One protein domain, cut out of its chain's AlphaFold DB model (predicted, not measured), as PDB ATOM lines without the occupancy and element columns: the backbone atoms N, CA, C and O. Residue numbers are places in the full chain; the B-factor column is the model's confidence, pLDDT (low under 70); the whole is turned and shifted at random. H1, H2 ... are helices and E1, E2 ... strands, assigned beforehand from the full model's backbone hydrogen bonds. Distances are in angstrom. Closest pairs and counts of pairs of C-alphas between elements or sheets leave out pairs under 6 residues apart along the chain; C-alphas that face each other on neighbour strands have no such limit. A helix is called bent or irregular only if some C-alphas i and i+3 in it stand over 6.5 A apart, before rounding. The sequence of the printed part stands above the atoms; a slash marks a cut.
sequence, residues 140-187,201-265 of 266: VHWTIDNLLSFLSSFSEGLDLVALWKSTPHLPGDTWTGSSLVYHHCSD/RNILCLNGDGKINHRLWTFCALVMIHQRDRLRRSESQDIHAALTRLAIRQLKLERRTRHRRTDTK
ATOM      1  N   VAL A 140      56.350 104.341 113.624       89.06
ATOM      2  CA  VAL A 140      57.273 103.325 113.131       89.06
ATOM      3  C   VAL A 140      56.609 102.621 111.964       89.06
ATOM      4  O   VAL A 140      55.482 102.135 112.082       89.06
ATOM      5  N   HIS A 141      57.318 102.570 110.842       87.50
ATOM      6  CA  HIS A 141      56.834 101.992 109.600       87.50
ATOM      7  C   HIS A 141      57.671 100.779 109.213       87.50
ATOM      8  O   HIS A 141      58.893 100.767 109.362       87.50
ATOM      9  N   TRP A 142      57.003  99.780 108.651       88.06
ATOM     10  CA  TRP A 142      57.627  98.634 108.014       88.06
ATOM     11  C   TRP A 142      57.098  98.496 106.597       88.06
ATOM     12  O   TRP A 142      55.898  98.649 106.342       88.06
ATOM     13  N   THR A 143      57.996  98.140 105.683       84.31
ATOM     14  CA  THR A 143      57.581  97.588 104.398       84.31
ATOM     15  C   THR A 143      57.204  96.124 104.580       84.31
ATOM     16  O   THR A 143      57.687  95.437 105.489       84.31
ATOM     17  N   ILE A 144      56.355  95.629 103.682       78.50
ATOM     18  CA  ILE A 144      56.034  94.204 103.621       78.50
ATOM     19  C   ILE A 144      57.330  93.400 103.484       78.50
ATOM     20  O   ILE A 144      57.541  92.481 104.265       78.50
ATOM     21  N   ASP A 145      58.236  93.790 102.586       79.75
ATOM     22  CA  ASP A 145      59.490  93.067 102.339       79.75
ATOM     23  C   ASP A 145      60.361  92.940 103.597       79.75
ATOM     24  O   ASP A 145      60.913  91.868 103.862       79.75
ATOM     25  N   ASN A 146      60.428  93.986 104.433       82.88
ATOM     26  CA  ASN A 146      61.134  93.911 105.714       82.88
ATOM     27  C   ASN A 146      60.511  92.867 106.651       82.88
ATOM     28  O   ASN A 146      61.232  92.062 107.244       82.88
ATOM     29  N   LEU A 147      59.180  92.854 106.777       82.25
ATOM     30  CA  LEU A 147      58.498  91.881 107.632       82.25
ATOM     31  C   LEU A 147      58.591  90.463 107.075       82.25
ATOM     32  O   LEU A 147      58.762  89.513 107.837       82.25
ATOM     33  N   LEU A 148      58.507  90.308 105.757       79.00
ATOM     34  CA  LEU A 148      58.666  89.025 105.085       79.00
ATOM     35  C   LEU A 148      60.055  88.448 105.309       79.00
ATOM     36  O   LEU A 148      60.175  87.272 105.643       79.00
ATOM     37  N   SER A 149      61.099  89.267 105.176       80.31
ATOM     38  CA  SER A 149      62.471  88.853 105.460       80.31
ATOM     39  C   SER A 149      62.612  88.360 106.903       80.31
ATOM     40  O   SER A 149      63.144  87.274 107.134       80.31
ATOM     41  N   PHE A 150      62.043  89.091 107.868       80.19
ATOM     42  CA  PHE A 150      62.064  88.689 109.275       80.19
ATOM     43  C   PHE A 150      61.312  87.371 109.520       80.19
ATOM     44  O   PHE A 150      61.799  86.484 110.224       80.19
ATOM     45  N   LEU A 151      60.134  87.219 108.912       76.50
ATOM     46  CA  LEU A 151      59.270  86.058 109.103       76.50
ATOM     47  C   LEU A 151      59.665  84.844 108.272       76.50
ATOM     48  O   LEU A 151      59.252  83.747 108.624       76.50
ATOM     49  N   SER A 152      60.494  84.991 107.239       69.69
ATOM     50  CA  SER A 152      60.977  83.865 106.427       69.69
ATOM     51  C   SER A 152      61.671  82.805 107.289       69.69
ATOM     52  O   SER A 152      61.484  81.612 107.062       69.69
ATOM     53  N   SER A 153      62.364  83.232 108.350       68.62
ATOM     54  CA  SER A 153      62.961  82.350 109.366       68.62
ATOM     55  C   SER A 153      61.926  81.594 110.215       68.62
ATOM     56  O   SER A 153      62.226  80.550 110.782       68.62
ATOM     57  N   PHE A 154      60.703  82.117 110.319       63.84
ATOM     58  CA  PHE A 154      59.591  81.548 111.089       63.84
ATOM     59  C   PHE A 154      58.568  80.802 110.218       63.84
ATOM     60  O   PHE A 154      57.745  80.047 110.740       63.84
ATOM     61  N   SER A 155      58.572  81.023 108.902       61.00
ATOM     62  CA  SER A 155      57.537  80.557 107.979       61.00
ATOM     63  C   SER A 155      58.113  79.795 106.784       61.00
ATOM     64  O   SER A 155      57.826  80.129 105.633       61.00
ATOM     65  N   GLU A 156      58.896  78.742 107.041       64.75
ATOM     66  CA  GLU A 156      59.419  77.865 105.983       64.75
ATOM     67  C   GLU A 156      58.292  77.357 105.067       64.75
ATOM     68  O   GLU A 156      57.367  76.665 105.505       64.75
ATOM     69  N   GLY A 157      58.356  77.691 103.776       62.28
ATOM     70  CA  GLY A 157      57.408  77.215 102.764       62.28
ATOM     71  C   GLY A 157      56.058  77.938 102.728       62.28
ATOM     72  O   GLY A 157      55.077  77.339 102.289       62.28
ATOM     73  N   LEU A 158      55.983  79.185 103.203       66.81
ATOM     74  CA  LEU A 158      54.818  80.053 103.023       66.81
ATOM     75  C   LEU A 158      55.124  81.174 102.028       66.81
ATOM     76  O   LEU A 158      55.963  82.028 102.301       66.81
ATOM     77  N   ASP A 159      54.391  81.213 100.914       74.12
ATOM     78  CA  ASP A 159      54.369  82.383 100.033       74.12
ATOM     79  C   ASP A 159      53.479  83.473 100.652       74.12
ATOM     80  O   ASP A 159      52.308  83.659 100.309       74.12
ATOM     81  N   LEU A 160      54.042  84.161 101.645       71.19
ATOM     82  CA  LEU A 160      53.399  85.274 102.338       71.19
ATOM     83  C   LEU A 160      53.068  86.435 101.385       71.19
ATOM     84  O   LEU A 160      52.113  87.168 101.642       71.19
ATOM     85  N   VAL A 161      53.816  86.590 100.285       74.25
ATOM     86  CA  VAL A 161      53.552  87.611  99.259       74.25
ATOM     87  C   VAL A 161      52.240  87.298  98.550       74.25
ATOM     88  O   VAL A 161      51.372  88.169  98.453       74.25
ATOM     89  N   ALA A 162      52.068  86.063  98.073       74.88
ATOM     90  CA  ALA A 162      50.825  85.632  97.440       74.88
ATOM     91  C   ALA A 162      49.645  85.699  98.417       74.88
ATOM     92  O   ALA A 162      48.578  86.207  98.062       74.88
ATOM     93  N   LEU A 163      49.852  85.264  99.665       74.88
ATOM     94  CA  LEU A 163      48.829  85.320 100.706       74.88
ATOM     95  C   LEU A 163      48.367  86.761 100.956       74.88
ATOM     96  O   LEU A 163      47.170  87.034 100.884       74.88
ATOM     97  N   TRP A 164      49.301  87.690 101.169       77.81
ATOM     98  CA  TRP A 164      48.994  89.105 101.368       77.81
ATOM     99  C   TRP A 164      48.232  89.700 100.179       77.81
ATOM    100  O   TRP A 164      47.190  90.321 100.370       77.81
ATOM    101  N   LYS A 165      48.686  89.438  98.947       78.19
ATOM    102  CA  LYS A 165      48.026  89.920  97.719       78.19
ATOM    103  C   LYS A 165      46.601  89.392  97.550       78.19
ATOM    104  O   LYS A 165      45.752  90.096  97.018       78.19
ATOM    105  N   SER A 166      46.342  88.161  97.988       73.88
ATOM    106  CA  SER A 166      45.015  87.532  97.931       73.88
ATOM    107  C   SER A 166      44.102  87.890  99.107       73.88
ATOM    108  O   SER A 166      42.951  87.457  99.143       73.88
ATOM    109  N   THR A 167      44.603  88.645 100.091       74.94
ATOM    110  CA  THR A 167      43.863  88.881 101.327       74.94
ATOM    111  C   THR A 167      42.736  89.888 101.106       74.94
ATOM    112  O   THR A 167      42.987  91.008 100.660       74.94
ATOM    113  N   PRO A 168      41.492  89.541 101.474       71.44
ATOM    114  CA  PRO A 168      40.385  90.477 101.406       71.44
ATOM    115  C   PRO A 168      40.531  91.578 102.459       71.44
ATOM    116  O   PRO A 168      40.847  91.318 103.623       71.44
ATOM    117  N   HIS A 169      40.255  92.815 102.051       73.00
ATOM    118  CA  HIS A 169      40.218  93.954 102.959       73.00
ATOM    119  C   HIS A 169      39.039  93.822 103.922       73.00
ATOM    120  O   HIS A 169      37.900  93.612 103.504       73.00
ATOM    121  N   LEU A 170      39.311  93.978 105.218       76.06
ATOM    122  CA  LEU A 170      38.243  94.150 106.196       76.06
ATOM    123  C   LEU A 170      37.551  95.502 105.947       76.06
ATOM    124  O   LEU A 170      38.245  96.479 105.658       76.06
ATOM    125  N   PRO A 171      36.213  95.584 106.070       74.88
ATOM    126  CA  PRO A 171      35.481  96.840 105.950       74.88
ATOM    127  C   PRO A 171      36.080  97.939 106.839       74.88
ATOM    128  O   PRO A 171      36.442  97.666 107.986       74.88
ATOM    129  N   GLY A 172      36.190  99.172 106.335       67.38
ATOM    130  CA  GLY A 172      36.847 100.273 107.056       67.38
ATOM    131  C   GLY A 172      36.188 100.617 108.400       67.38
ATOM    132  O   GLY A 172      36.862 101.026 109.343       67.38
ATOM    133  N   ASP A 173      34.889 100.353 108.526       77.38
ATOM    134  CA  ASP A 173      34.104 100.514 109.749       77.38
ATOM    135  C   ASP A 173      34.329  99.397 110.784       77.38
ATOM    136  O   ASP A 173      33.942  99.562 111.944       77.38
ATOM    137  N   THR A 174      35.011  98.299 110.422       83.06
ATOM    138  CA  THR A 174      35.309  97.168 111.323       83.06
ATOM    139  C   THR A 174      35.979  97.634 112.608       83.06
ATOM    140  O   THR A 174      35.687  97.121 113.685       83.06
ATOM    141  N   TRP A 175      36.869  98.620 112.509       86.88
ATOM    142  CA  TRP A 175      37.678  99.097 113.629       86.88
ATOM    143  C   TRP A 175      37.056 100.274 114.379       86.88
ATOM    144  O   TRP A 175      37.670 100.793 115.312       86.88
ATOM    145  N   THR A 176      35.826 100.671 114.032       82.31
ATOM    146  CA  THR A 176      35.119 101.772 114.698       82.31
ATOM    147  C   THR A 176      34.996 101.486 116.198       82.31
ATOM    148  O   THR A 176      34.315 100.553 116.635       82.31
ATOM    149  N   GLY A 177      35.688 102.290 117.008       80.75
ATOM    150  CA  GLY A 177      35.712 102.176 118.468       80.75
ATOM    151  C   GLY A 177      36.838 101.316 119.060       80.75
ATOM    152  O   GLY A 177      36.896 101.188 120.291       80.75
ATOM    153  N   SER A 178      37.744 100.757 118.248       88.62
ATOM    154  CA  SER A 178      38.980 100.154 118.766       88.62
ATOM    155  C   SER A 178      39.902 101.231 119.348       88.62
ATOM    156  O   SER A 178      40.007 102.333 118.822       88.62
ATOM    157  N   SER A 179      40.553 100.922 120.472       89.00
ATOM    158  CA  SER A 179      41.614 101.766 121.055       89.00
ATOM    159  C   SER A 179      43.007 101.300 120.662       89.00
ATOM    160  O   SER A 179      43.971 101.931 121.069       89.00
ATOM    161  N   LEU A 180      43.113 100.172 119.959       90.69
ATOM    162  CA  LEU A 180      44.384  99.525 119.634       90.69
ATOM    163  C   LEU A 180      44.633  99.473 118.133       90.69
ATOM    164  O   LEU A 180      45.786  99.475 117.720       90.69
ATOM    165  N   VAL A 181      43.572  99.426 117.330       90.88
ATOM    166  CA  VAL A 181      43.661  99.391 115.875       90.88
ATOM    167  C   VAL A 181      43.018 100.642 115.310       90.88
ATOM    168  O   VAL A 181      41.882 100.964 115.654       90.88
ATOM    169  N   TYR A 182      43.729 101.335 114.430       88.12
ATOM    170  CA  TYR A 182      43.205 102.508 113.743       88.12
ATOM    171  C   TYR A 182      43.214 102.309 112.229       88.12
ATOM    172  O   TYR A 182      44.002 101.538 111.668       88.12
ATOM    173  N   HIS A 183      42.310 103.013 111.555       82.25
ATOM    174  CA  HIS A 183      42.345 103.116 110.107       82.25
ATOM    175  C   HIS A 183      43.197 104.324 109.737       82.25
ATOM    176  O   HIS A 183      42.890 105.444 110.138       82.25
ATOM    177  N   HIS A 184      44.266 104.106 108.974       70.50
ATOM    178  CA  HIS A 184      44.978 105.217 108.364       70.50
ATOM    179  C   HIS A 184      44.069 105.789 107.270       70.50
ATOM    180  O   HIS A 184      43.704 105.078 106.333       70.50
ATOM    181  N   CYS A 185      43.612 107.026 107.434       53.56
ATOM    182  CA  CYS A 185      42.670 107.681 106.526       53.56
ATOM    183  C   CYS A 185      43.391 108.311 105.320       53.56
ATOM    184  O   CYS A 185      43.011 109.381 104.877       53.56
ATOM    185  N   SER A 186      44.441 107.672 104.792       52.03
ATOM    186  CA  SER A 186      45.000 108.042 103.479       52.03
ATOM    187  C   SER A 186      44.254 107.372 102.317       52.03
ATOM    188  O   SER A 186      44.539 107.648 101.160       52.03
ATOM    189  N   ASP A 187      43.263 106.523 102.616       45.28
ATOM    190  CA  ASP A 187      42.315 105.969 101.638       45.28
ATOM    191  C   ASP A 187      41.078 106.882 101.438       45.28
ATOM    192  O   ASP A 187      40.099 106.460 100.812       45.28
ATOM    193  N   ARG A 201      50.094 102.083  99.814       55.28
ATOM    194  CA  ARG A 201      49.202 100.925  99.985       55.28
ATOM    195  C   ARG A 201      49.808  99.788 100.813       55.28
ATOM    196  O   ARG A 201      49.073  98.977 101.377       55.28
ATOM    197  N   ASN A 202      51.128  99.763 100.949       66.94
ATOM    198  CA  ASN A 202      51.854  98.676 101.600       66.94
ATOM    199  C   ASN A 202      52.477  99.065 102.942       66.94
ATOM    200  O   ASN A 202      53.253  98.290 103.500       66.94
ATOM    201  N   ILE A 203      52.138 100.242 103.466       77.38
ATOM    202  CA  ILE A 203      52.706 100.719 104.719       77.38
ATOM    203  C   ILE A 203      52.009 100.047 105.907       77.38
ATOM    204  O   ILE A 203      50.789 100.113 106.090       77.38
ATOM    205  N   LEU A 204      52.818  99.386 106.729       87.19
ATOM    206  CA  LEU A 204      52.426  98.744 107.976       87.19
ATOM    207  C   LEU A 204      53.021  99.578 109.106       87.19
ATOM    208  O   LEU A 204      54.228  99.806 109.098       87.19
ATOM    209  N   CYS A 205      52.211 100.074 110.043       89.56
ATOM    210  CA  CYS A 205      52.721 101.034 111.019       89.56
ATOM    211  C   CYS A 205      52.089 100.973 112.406       89.56
ATOM    212  O   CYS A 205      50.977 100.471 112.604       89.56
ATOM    213  N   LEU A 206      52.865 101.491 113.355       91.19
ATOM    214  CA  LEU A 206      52.516 101.761 114.743       91.19
ATOM    215  C   LEU A 206      52.647 103.273 114.958       91.19
ATOM    216  O   LEU A 206      53.696 103.827 114.635       91.19
ATOM    217  N   ASN A 207      51.612 103.934 115.474       88.69
ATOM    218  CA  ASN A 207      51.654 105.376 115.741       88.69
ATOM    219  C   ASN A 207      52.214 105.698 117.145       88.69
ATOM    220  O   ASN A 207      52.429 104.791 117.953       88.69
ATOM    221  N   GLY A 208      52.395 106.986 117.449       82.06
ATOM    222  CA  GLY A 208      52.893 107.481 118.740       82.06
ATOM    223  C   GLY A 208      52.033 107.088 119.949       82.06
ATOM    224  O   GLY A 208      52.559 106.892 121.041       82.06
ATOM    225  N   ASP A 209      50.732 106.843 119.750       86.00
ATOM    226  CA  ASP A 209      49.832 106.308 120.789       86.00
ATOM    227  C   ASP A 209      50.027 104.802 121.061       86.00
ATOM    228  O   ASP A 209      49.336 104.216 121.902       86.00
ATOM    229  N   GLY A 210      50.885 104.122 120.296       87.38
ATOM    230  CA  GLY A 210      51.029 102.668 120.328       87.38
ATOM    231  C   GLY A 210      49.855 101.908 119.696       87.38
ATOM    232  O   GLY A 210      49.675 100.716 119.962       87.38
ATOM    233  N   LYS A 211      49.041 102.565 118.863       90.75
ATOM    234  CA  LYS A 211      48.002 101.920 118.049       90.75
ATOM    235  C   LYS A 211      48.626 101.375 116.772       90.75
ATOM    236  O   LYS A 211      49.446 102.031 116.134       90.75
ATOM    237  N   ILE A 212      48.203 100.186 116.369       92.56
ATOM    238  CA  ILE A 212      48.612  99.558 115.108       92.56
ATOM    239  C   ILE A 212      47.626  99.906 114.001       92.56
ATOM    240  O   ILE A 212      46.415  99.960 114.224       92.56
ATOM    241  N   ASN A 213      48.116 100.115 112.785       89.75
ATOM    242  CA  ASN A 213      47.221 100.312 111.657       89.75
ATOM    243  C   ASN A 213      46.515  98.993 111.282       89.75
ATOM    244  O   ASN A 213      47.005  97.885 111.533       89.75
ATOM    245  N   HIS A 214      45.336  99.097 110.665       88.50
ATOM    246  CA  HIS A 214      44.536  97.919 110.305       88.50
ATOM    247  C   HIS A 214      45.281  96.935 109.384       88.50
ATOM    248  O   HIS A 214      45.028  95.729 109.439       88.50
ATOM    249  N   ARG A 215      46.205  97.425 108.546       87.06
ATOM    250  CA  ARG A 215      47.000  96.592 107.633       87.06
ATOM    251  C   ARG A 215      48.020  95.749 108.390       87.06
ATOM    252  O   ARG A 215      48.058  94.540 108.179       87.06
ATOM    253  N   LEU A 216      48.761  96.335 109.331       88.88
ATOM    254  CA  LEU A 216      49.680  95.615 110.215       88.88
ATOM    255  C   LEU A 216      48.929  94.586 111.055       88.88
ATOM    256  O   LEU A 216      49.363  93.441 111.160       88.88
ATOM    257  N   TRP A 217      47.756  94.951 111.582       91.69
ATOM    258  CA  TRP A 217      46.908  93.990 112.284       91.69
ATOM    259  C   TRP A 217      46.514  92.813 111.382       91.69
ATOM    260  O   TRP A 217      46.637  91.655 111.783       91.69
ATOM    261  N   THR A 218      46.075  93.101 110.152       88.19
ATOM    262  CA  THR A 218      45.655  92.079 109.180       88.19
ATOM    263  C   THR A 218      46.820  91.162 108.829       88.19
ATOM    264  O   THR A 218      46.661  89.945 108.834       88.19
ATOM    265  N   PHE A 219      48.008  91.726 108.616       87.06
ATOM    266  CA  PHE A 219      49.224  90.971 108.334       87.06
ATOM    267  C   PHE A 219      49.541  89.986 109.465       87.06
ATOM    268  O   PHE A 219      49.664  88.783 109.233       87.06
ATOM    269  N   CYS A 220      49.574  90.467 110.710       88.81
ATOM    270  CA  CYS A 220      49.794  89.621 111.882       88.81
ATOM    271  C   CYS A 220      48.718  88.531 112.018       88.81
ATOM    272  O   CYS A 220      49.025  87.376 112.318       88.81
ATOM    273  N   ALA A 221      47.452  88.875 111.771       89.50
ATOM    274  CA  ALA A 221      46.341  87.936 111.835       89.50
ATOM    275  C   ALA A 221      46.464  86.810 110.795       89.50
ATOM    276  O   ALA A 221      46.243  85.646 111.136       89.50
ATOM    277  N   LEU A 222      46.860  87.130 109.562       85.81
ATOM    278  CA  LEU A 222      47.091  86.149 108.497       85.81
ATOM    279  C   LEU A 222      48.193  85.160 108.857       85.81
ATOM    280  O   LEU A 222      47.994  83.951 108.734       85.81
ATOM    281  N   VAL A 223      49.335  85.665 109.337       83.94
ATOM    282  CA  VAL A 223      50.466  84.827 109.758       83.94
ATOM    283  C   VAL A 223      50.006  83.831 110.826       83.94
ATOM    284  O   VAL A 223      50.274  82.634 110.719       83.94
ATOM    285  N   MET A 224      49.229  84.295 111.809       86.44
ATOM    286  CA  MET A 224      48.698  83.449 112.882       86.44
ATOM    287  C   MET A 224      47.663  82.423 112.405       86.44
ATOM    288  O   MET A 224      47.685  81.275 112.856       86.44
ATOM    289  N   ILE A 225      46.747  82.814 111.513       84.12
ATOM    290  CA  ILE A 225      45.755  81.899 110.928       84.12
ATOM    291  C   ILE A 225      46.478  80.797 110.155       84.12
ATOM    292  O   ILE A 225      46.233  79.615 110.394       84.12
ATOM    293  N   HIS A 226      47.445  81.169 109.318       78.75
ATOM    294  CA  HIS A 226      48.182  80.213 108.507       78.75
ATOM    295  C   HIS A 226      49.026  79.241 109.351       78.75
ATOM    296  O   HIS A 226      49.016  78.031 109.114       78.75
ATOM    297  N   GLN A 227      49.726  79.734 110.381       78.75
ATOM    298  CA  GLN A 227      50.455  78.869 111.317       78.75
ATOM    299  C   GLN A 227      49.526  77.853 111.995       78.75
ATOM    300  O   GLN A 227      49.882  76.684 112.165       78.75
ATOM    301  N   ARG A 228      48.310  78.274 112.352       79.00
ATOM    302  CA  ARG A 228      47.311  77.407 112.980       79.00
ATOM    303  C   ARG A 228      46.731  76.373 112.013       79.00
ATOM    304  O   ARG A 228      46.505  75.237 112.431       79.00
ATOM    305  N   ASP A 229      46.499  76.738 110.757       76.00
ATOM    306  CA  ASP A 229      45.930  75.833 109.753       76.00
ATOM    307  C   ASP A 229      46.925  74.753 109.325       76.00
ATOM    308  O   ASP A 229      46.544  73.583 109.213       76.00
ATOM    309  N   ARG A 230      48.225  75.079 109.243       70.56
ATOM    310  CA  ARG A 230      49.287  74.067 109.079       70.56
ATOM    311  C   ARG A 230      49.254  73.001 110.171       70.56
ATOM    312  O   ARG A 230      49.382  71.814 109.876       70.56
ATOM    313  N   LEU A 231      49.038  73.407 111.422       61.44
ATOM    314  CA  LEU A 231      48.930  72.476 112.550       61.44
ATOM    315  C   LEU A 231      47.657  71.619 112.499       61.44
ATOM    316  O   LEU A 231      47.613  70.558 113.117       61.44
ATOM    317  N   ARG A 232      46.615  72.064 111.788       65.19
ATOM    318  CA  ARG A 232      45.295  71.415 111.774       65.19
ATOM    319  C   ARG A 232      44.995  70.596 110.517       65.19
ATOM    320  O   ARG A 232      43.968  69.925 110.520       65.19
ATOM    321  N   ARG A 233      45.867  70.601 109.494       57.06
ATOM    322  CA  ARG A 233      45.706  69.854 108.220       57.06
ATOM    323  C   ARG A 233      44.283  69.960 107.635       57.06
ATOM    324  O   ARG A 233      43.730  68.964 107.179       57.06
ATOM    325  N   SER A 234      43.658  71.134 107.713       50.59
ATOM    326  CA  SER A 234      42.250  71.314 107.337       50.59
ATOM    327  C   SER A 234      42.134  72.159 106.071       50.59
ATOM    328  O   SER A 234      42.870  73.130 105.913       50.59
ATOM    329  N   GLU A 235      41.235  71.754 105.170       50.84
ATOM    330  CA  GLU A 235      40.916  72.456 103.927       50.84
ATOM    331  C   GLU A 235      40.509  73.904 104.199       50.84
ATOM    332  O   GLU A 235      39.673  74.161 105.066       50.84
ATOM    333  N   SER A 236      41.131  74.811 103.437       54.53
ATOM    334  CA  SER A 236      40.815  76.227 103.223       54.53
ATOM    335  C   SER A 236      39.584  76.731 103.986       54.53
ATOM    336  O   SER A 236      38.507  76.907 103.409       54.53
ATOM    337  N   GLN A 237      39.734  77.001 105.287       58.50
ATOM    338  CA  GLN A 237      38.757  77.838 105.973       58.50
ATOM    339  C   GLN A 237      38.783  79.203 105.301       58.50
ATOM    340  O   GLN A 237      39.852  79.741 105.034       58.50
ATOM    341  N   ASP A 238      37.600  79.755 105.041       79.19
ATOM    342  CA  ASP A 238      37.459  81.104 104.509       79.19
ATOM    343  C   ASP A 238      38.263  82.090 105.383       79.19
ATOM    344  O   ASP A 238      37.887  82.394 106.525       79.19
ATOM    345  N   ILE A 239      39.414  82.531 104.855       80.81
ATOM    346  CA  ILE A 239      40.375  83.421 105.516       80.81
ATOM    347  C   ILE A 239      39.665  84.711 105.917       80.81
ATOM    348  O   ILE A 239      39.883  85.220 107.016       80.81
ATOM    349  N   HIS A 240      38.739  85.189 105.083       84.06
ATOM    350  CA  HIS A 240      37.926  86.357 105.386       84.06
ATOM    351  C   HIS A 240      37.074  86.138 106.638       84.06
ATOM    352  O   HIS A 240      37.074  86.956 107.563       84.06
ATOM    353  N   ALA A 241      36.378  85.000 106.719       85.69
ATOM    354  CA  ALA A 241      35.576  84.662 107.887       85.69
ATOM    355  C   ALA A 241      36.449  84.481 109.143       85.69
ATOM    356  O   ALA A 241      36.033  84.849 110.244       85.69
ATOM    357  N   ALA A 242      37.662  83.938 109.006       87.75
ATOM    358  CA  ALA A 242      38.612  83.811 110.108       87.75
ATOM    359  C   ALA A 242      39.105  85.179 110.614       87.75
ATOM    360  O   ALA A 242      39.038  85.428 111.823       87.75
ATOM    361  N   LEU A 243      39.505  86.074 109.708       89.06
ATOM    362  CA  LEU A 243      39.898  87.453 110.012       89.06
ATOM    363  C   LEU A 243      38.756  88.222 110.684       89.06
ATOM    364  O   LEU A 243      38.947  88.801 111.752       89.06
ATOM    365  N   THR A 244      37.545  88.136 110.131       88.56
ATOM    366  CA  THR A 244      36.347  88.781 110.687       88.56
ATOM    367  C   THR A 244      36.066  88.296 112.112       88.56
ATOM    368  O   THR A 244      35.839  89.092 113.027       88.56
ATOM    369  N   ARG A 245      36.142  86.978 112.357       89.94
ATOM    370  CA  ARG A 245      35.981  86.415 113.709       89.94
ATOM    371  C   ARG A 245      37.059  86.912 114.670       89.94
ATOM    372  O   ARG A 245      36.751  87.147 115.842       89.94
ATOM    373  N   LEU A 246      38.304  87.038 114.208       91.75
ATOM    374  CA  LEU A 246      39.413  87.529 115.021       91.75
ATOM    375  C   LEU A 246      39.215  89.010 115.381       91.75
ATOM    376  O   LEU A 246      39.327  89.355 116.556       91.75
ATOM    377  N   ALA A 247      38.807  89.845 114.424       91.12
ATOM    378  CA  ALA A 247      38.526  91.265 114.638       91.12
ATOM    379  C   ALA A 247      37.379  91.476 115.644       91.12
ATOM    380  O   ALA A 247      37.520  92.198 116.631       91.12
ATOM    381  N   ILE A 248      36.267  90.746 115.492       90.69
ATOM    382  CA  ILE A 248      35.145  90.806 116.445       90.69
ATOM    383  C   ILE A 248      35.585  90.382 117.854       90.69
ATOM    384  O   ILE A 248      35.149  90.963 118.852       90.69
ATOM    385  N   ARG A 249      36.431  89.349 117.970       91.38
ATOM    386  CA  ARG A 249      36.962  88.911 119.269       91.38
ATOM    387  C   ARG A 249      37.870  89.963 119.893       91.38
ATOM    388  O   ARG A 249      37.715  90.217 121.085       91.38
ATOM    389  N   GLN A 250      38.743  90.583 119.103       92.31
ATOM    390  CA  GLN A 250      39.604  91.683 119.536       92.31
ATOM    391  C   GLN A 250      38.771  92.819 120.150       92.31
ATOM    392  O   GLN A 250      38.961  93.165 121.315       92.31
ATOM    393  N   LEU A 251      37.749  93.307 119.441       91.81
ATOM    394  CA  LEU A 251      36.870  94.376 119.936       91.81
ATOM    395  C   LEU A 251      36.121  93.991 121.218       91.81
ATOM    396  O   LEU A 251      35.961  94.802 122.132       91.81
ATOM    397  N   LYS A 252      35.656  92.739 121.319       91.56
ATOM    398  CA  LYS A 252      35.008  92.238 122.541       91.56
ATOM    399  C   LYS A 252      35.974  92.209 123.726       91.56
ATOM    400  O   LYS A 252      35.559  92.521 124.842       91.56
ATOM    401  N   LEU A 253      37.233  91.833 123.501       90.69
ATOM    402  CA  LEU A 253      38.265  91.839 124.537       90.69
ATOM    403  C   LEU A 253      38.576  93.264 124.997       90.69
ATOM    404  O   LEU A 253      38.593  93.500 126.202       90.69
ATOM    405  N   GLU A 254      38.709  94.214 124.073       91.88
ATOM    406  CA  GLU A 254      38.921  95.631 124.400       91.88
ATOM    407  C   GLU A 254      37.782  96.216 125.242       91.88
ATOM    408  O   GLU A 254      38.017  96.904 126.236       91.88
ATOM    409  N   ARG A 255      36.525  95.902 124.908       89.69
ATOM    410  CA  ARG A 255      35.379  96.350 125.715       89.69
ATOM    411  C   ARG A 255      35.444  95.797 127.137       89.69
ATOM    412  O   ARG A 255      35.212  96.544 128.083       89.69
ATOM    413  N   ARG A 256      35.796  94.517 127.305       88.50
ATOM    414  CA  ARG A 256      35.922  93.880 128.630       88.50
ATOM    415  C   ARG A 256      37.058  94.478 129.456       88.50
ATOM    416  O   ARG A 256      36.878  94.707 130.649       88.50
ATOM    417  N   THR A 257      38.212  94.739 128.847       84.88
ATOM    418  CA  THR A 257      39.351  95.340 129.556       84.88
ATOM    419  C   THR A 257      39.073  96.787 129.955       84.88
ATOM    420  O   THR A 257      39.472  97.182 131.049       84.88
ATOM    421  N   ARG A 258      38.334  97.556 129.141       81.44
ATOM    422  CA  ARG A 258      37.882  98.910 129.510       81.44
ATOM    423  C   ARG A 258      36.932  98.906 130.710       81.44
ATOM    424  O   ARG A 258      37.191  99.650 131.648       81.44
ATOM    425  N   HIS A 259      35.918  98.034 130.726       75.44
ATOM    426  CA  HIS A 259      34.988  97.922 131.866       75.44
ATOM    427  C   HIS A 259      35.719  97.532 133.157       75.44
ATOM    428  O   HIS A 259      35.544  98.148 134.198       75.44
ATOM    429  N   ARG A 260      36.647  96.569 133.081       74.69
ATOM    430  CA  ARG A 260      37.429  96.186 134.263       74.69
ATOM    431  C   ARG A 260      38.268  97.351 134.803       74.69
ATOM    432  O   ARG A 260      38.393  97.494 136.012       74.69
ATOM    433  N   ARG A 261      38.831  98.196 133.931       72.06
ATOM    434  CA  ARG A 261      39.610  99.379 134.342       72.06
ATOM    435  C   ARG A 261      38.756 100.470 134.992       72.06
ATOM    436  O   ARG A 261      39.281 101.164 135.857       72.06
ATOM    437  N   THR A 262      37.492 100.630 134.601       69.25
ATOM    438  CA  THR A 262      36.584 101.592 135.248       69.25
ATOM    439  C   THR A 262      36.158 101.113 136.632       69.25
ATOM    440  O   THR A 262      36.142 101.913 137.559       69.25
ATOM    441  N   ASP A 263      35.946  99.807 136.803       63.59
ATOM    442  CA  ASP A 263      35.517  99.225 138.082       63.59
ATOM    443  C   ASP A 263      36.633  99.184 139.138       63.59
ATOM    444  O   ASP A 263      36.355  99.090 140.325       63.59
ATOM    445  N   THR A 264      37.906  99.261 138.728       60.56
ATOM    446  CA  THR A 264      39.054  99.261 139.663       60.56
ATOM    447  C   THR A 264      39.471 100.675 140.104       60.56
ATOM    448  O   THR A 264      40.425 100.820 140.862       60.56
ATOM    449  N   LYS A 265      38.819 101.723 139.581       54.09
ATOM    450  CA  LYS A 265      39.077 103.132 139.934       54.09
ATOM    451  C   LYS A 265      38.022 103.722 140.887       54.09
ATOM    452  O   LYS A 265      38.091 104.919 141.163       54.09
TER     453      LYS A 265
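AT A GLANCE: This is residues 140 to 187 and 201 to 265 of the 266 residues of an uncharacterized protein of Neolentinus lepideus HHB14362 ss-1 (UniProt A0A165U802). What shape do these atoms make? Two long helices, H4 and H5, meet at a steep angle, with the first part of H5, residues 239 to 246, packed on residues 218 to 225 of H4. A small two-stranded ribbon, E1 and E2, sits by the first residues of H4, H1 and H2 lie close by, and residues 259 to 265 at the far end of H5 stick out. What is it made of? The printed part has 113 residues, mostly helix by class, with five named helices and two named strands in the order E1 H1 H2 H3 E2 H4 H5; the sheet, E1 - E2, is antiparallel. How large is it? It is compact, with a radius of gyration of the C-alphas of 15.4 A, and elongated, spanning 49 by 31 by 26 A.

HOW THE PARTS SIT: How do the strands pair? E1, residues 140 to 142, and E2, residues 204 to 207, are antiparallel at 174 degrees; N 140 and O 206 are 2.9 A apart and N 142 and O 204 2.8 A, within hydrogen-bond range. What stands near them? H1, residues 144 to 152, is close to but not clearly touching H2, residues 160 to 165, the closest C-alphas being those of Leu 148 and Leu 160, 7.0 A. H2 and H4, residues 214 to 232, only just touch, with 3 pairs of C-alphas within 8 A, closest Trp 164 and Phe 219 at 7.2 A. The closest C-alphas of E2 and H4 are those of Leu 204 and Leu 216, 4.7 A. Where does the last helix stand? H5, residues 239 to 263, touches H4 at a steep tilt of 66 degrees, opposite ways, closest at the C-alphas of Ala 221 and Leu 243, 6.7 A. H3, residues 172 to 175, only just touches H5, with 3 pairs within 8 A, and is only just irregular, its C-alphas 172 and 175 being 6.7 A apart. Are the helix backbones formed? Every O i to N i+4 pair is within range in H1, H2, H4 and H5; H3 is too short for one.

IN THESE COORDINATES: Where does the printed part begin? C-alpha 140, in E1, is at (57.273, 103.325, 113.131). How long are the helices? H1 is 11.8 A, H4 26.6 A and H5 36.5 A from first to last C-alpha, and C-alpha 263 is at (35.517, 99.225, 138.082).

THE WHOLE: Is there a cut? Residues 188 to 200 are not printed, and C-alphas 187 and 201 are 8.7 A apart. Where is confidence low? Mean pLDDT of the printed part is 78.6; residues 152 to 158, 172, 185 to 187, 201 to 202, 231 to 237 and 262 to 265 are under 70.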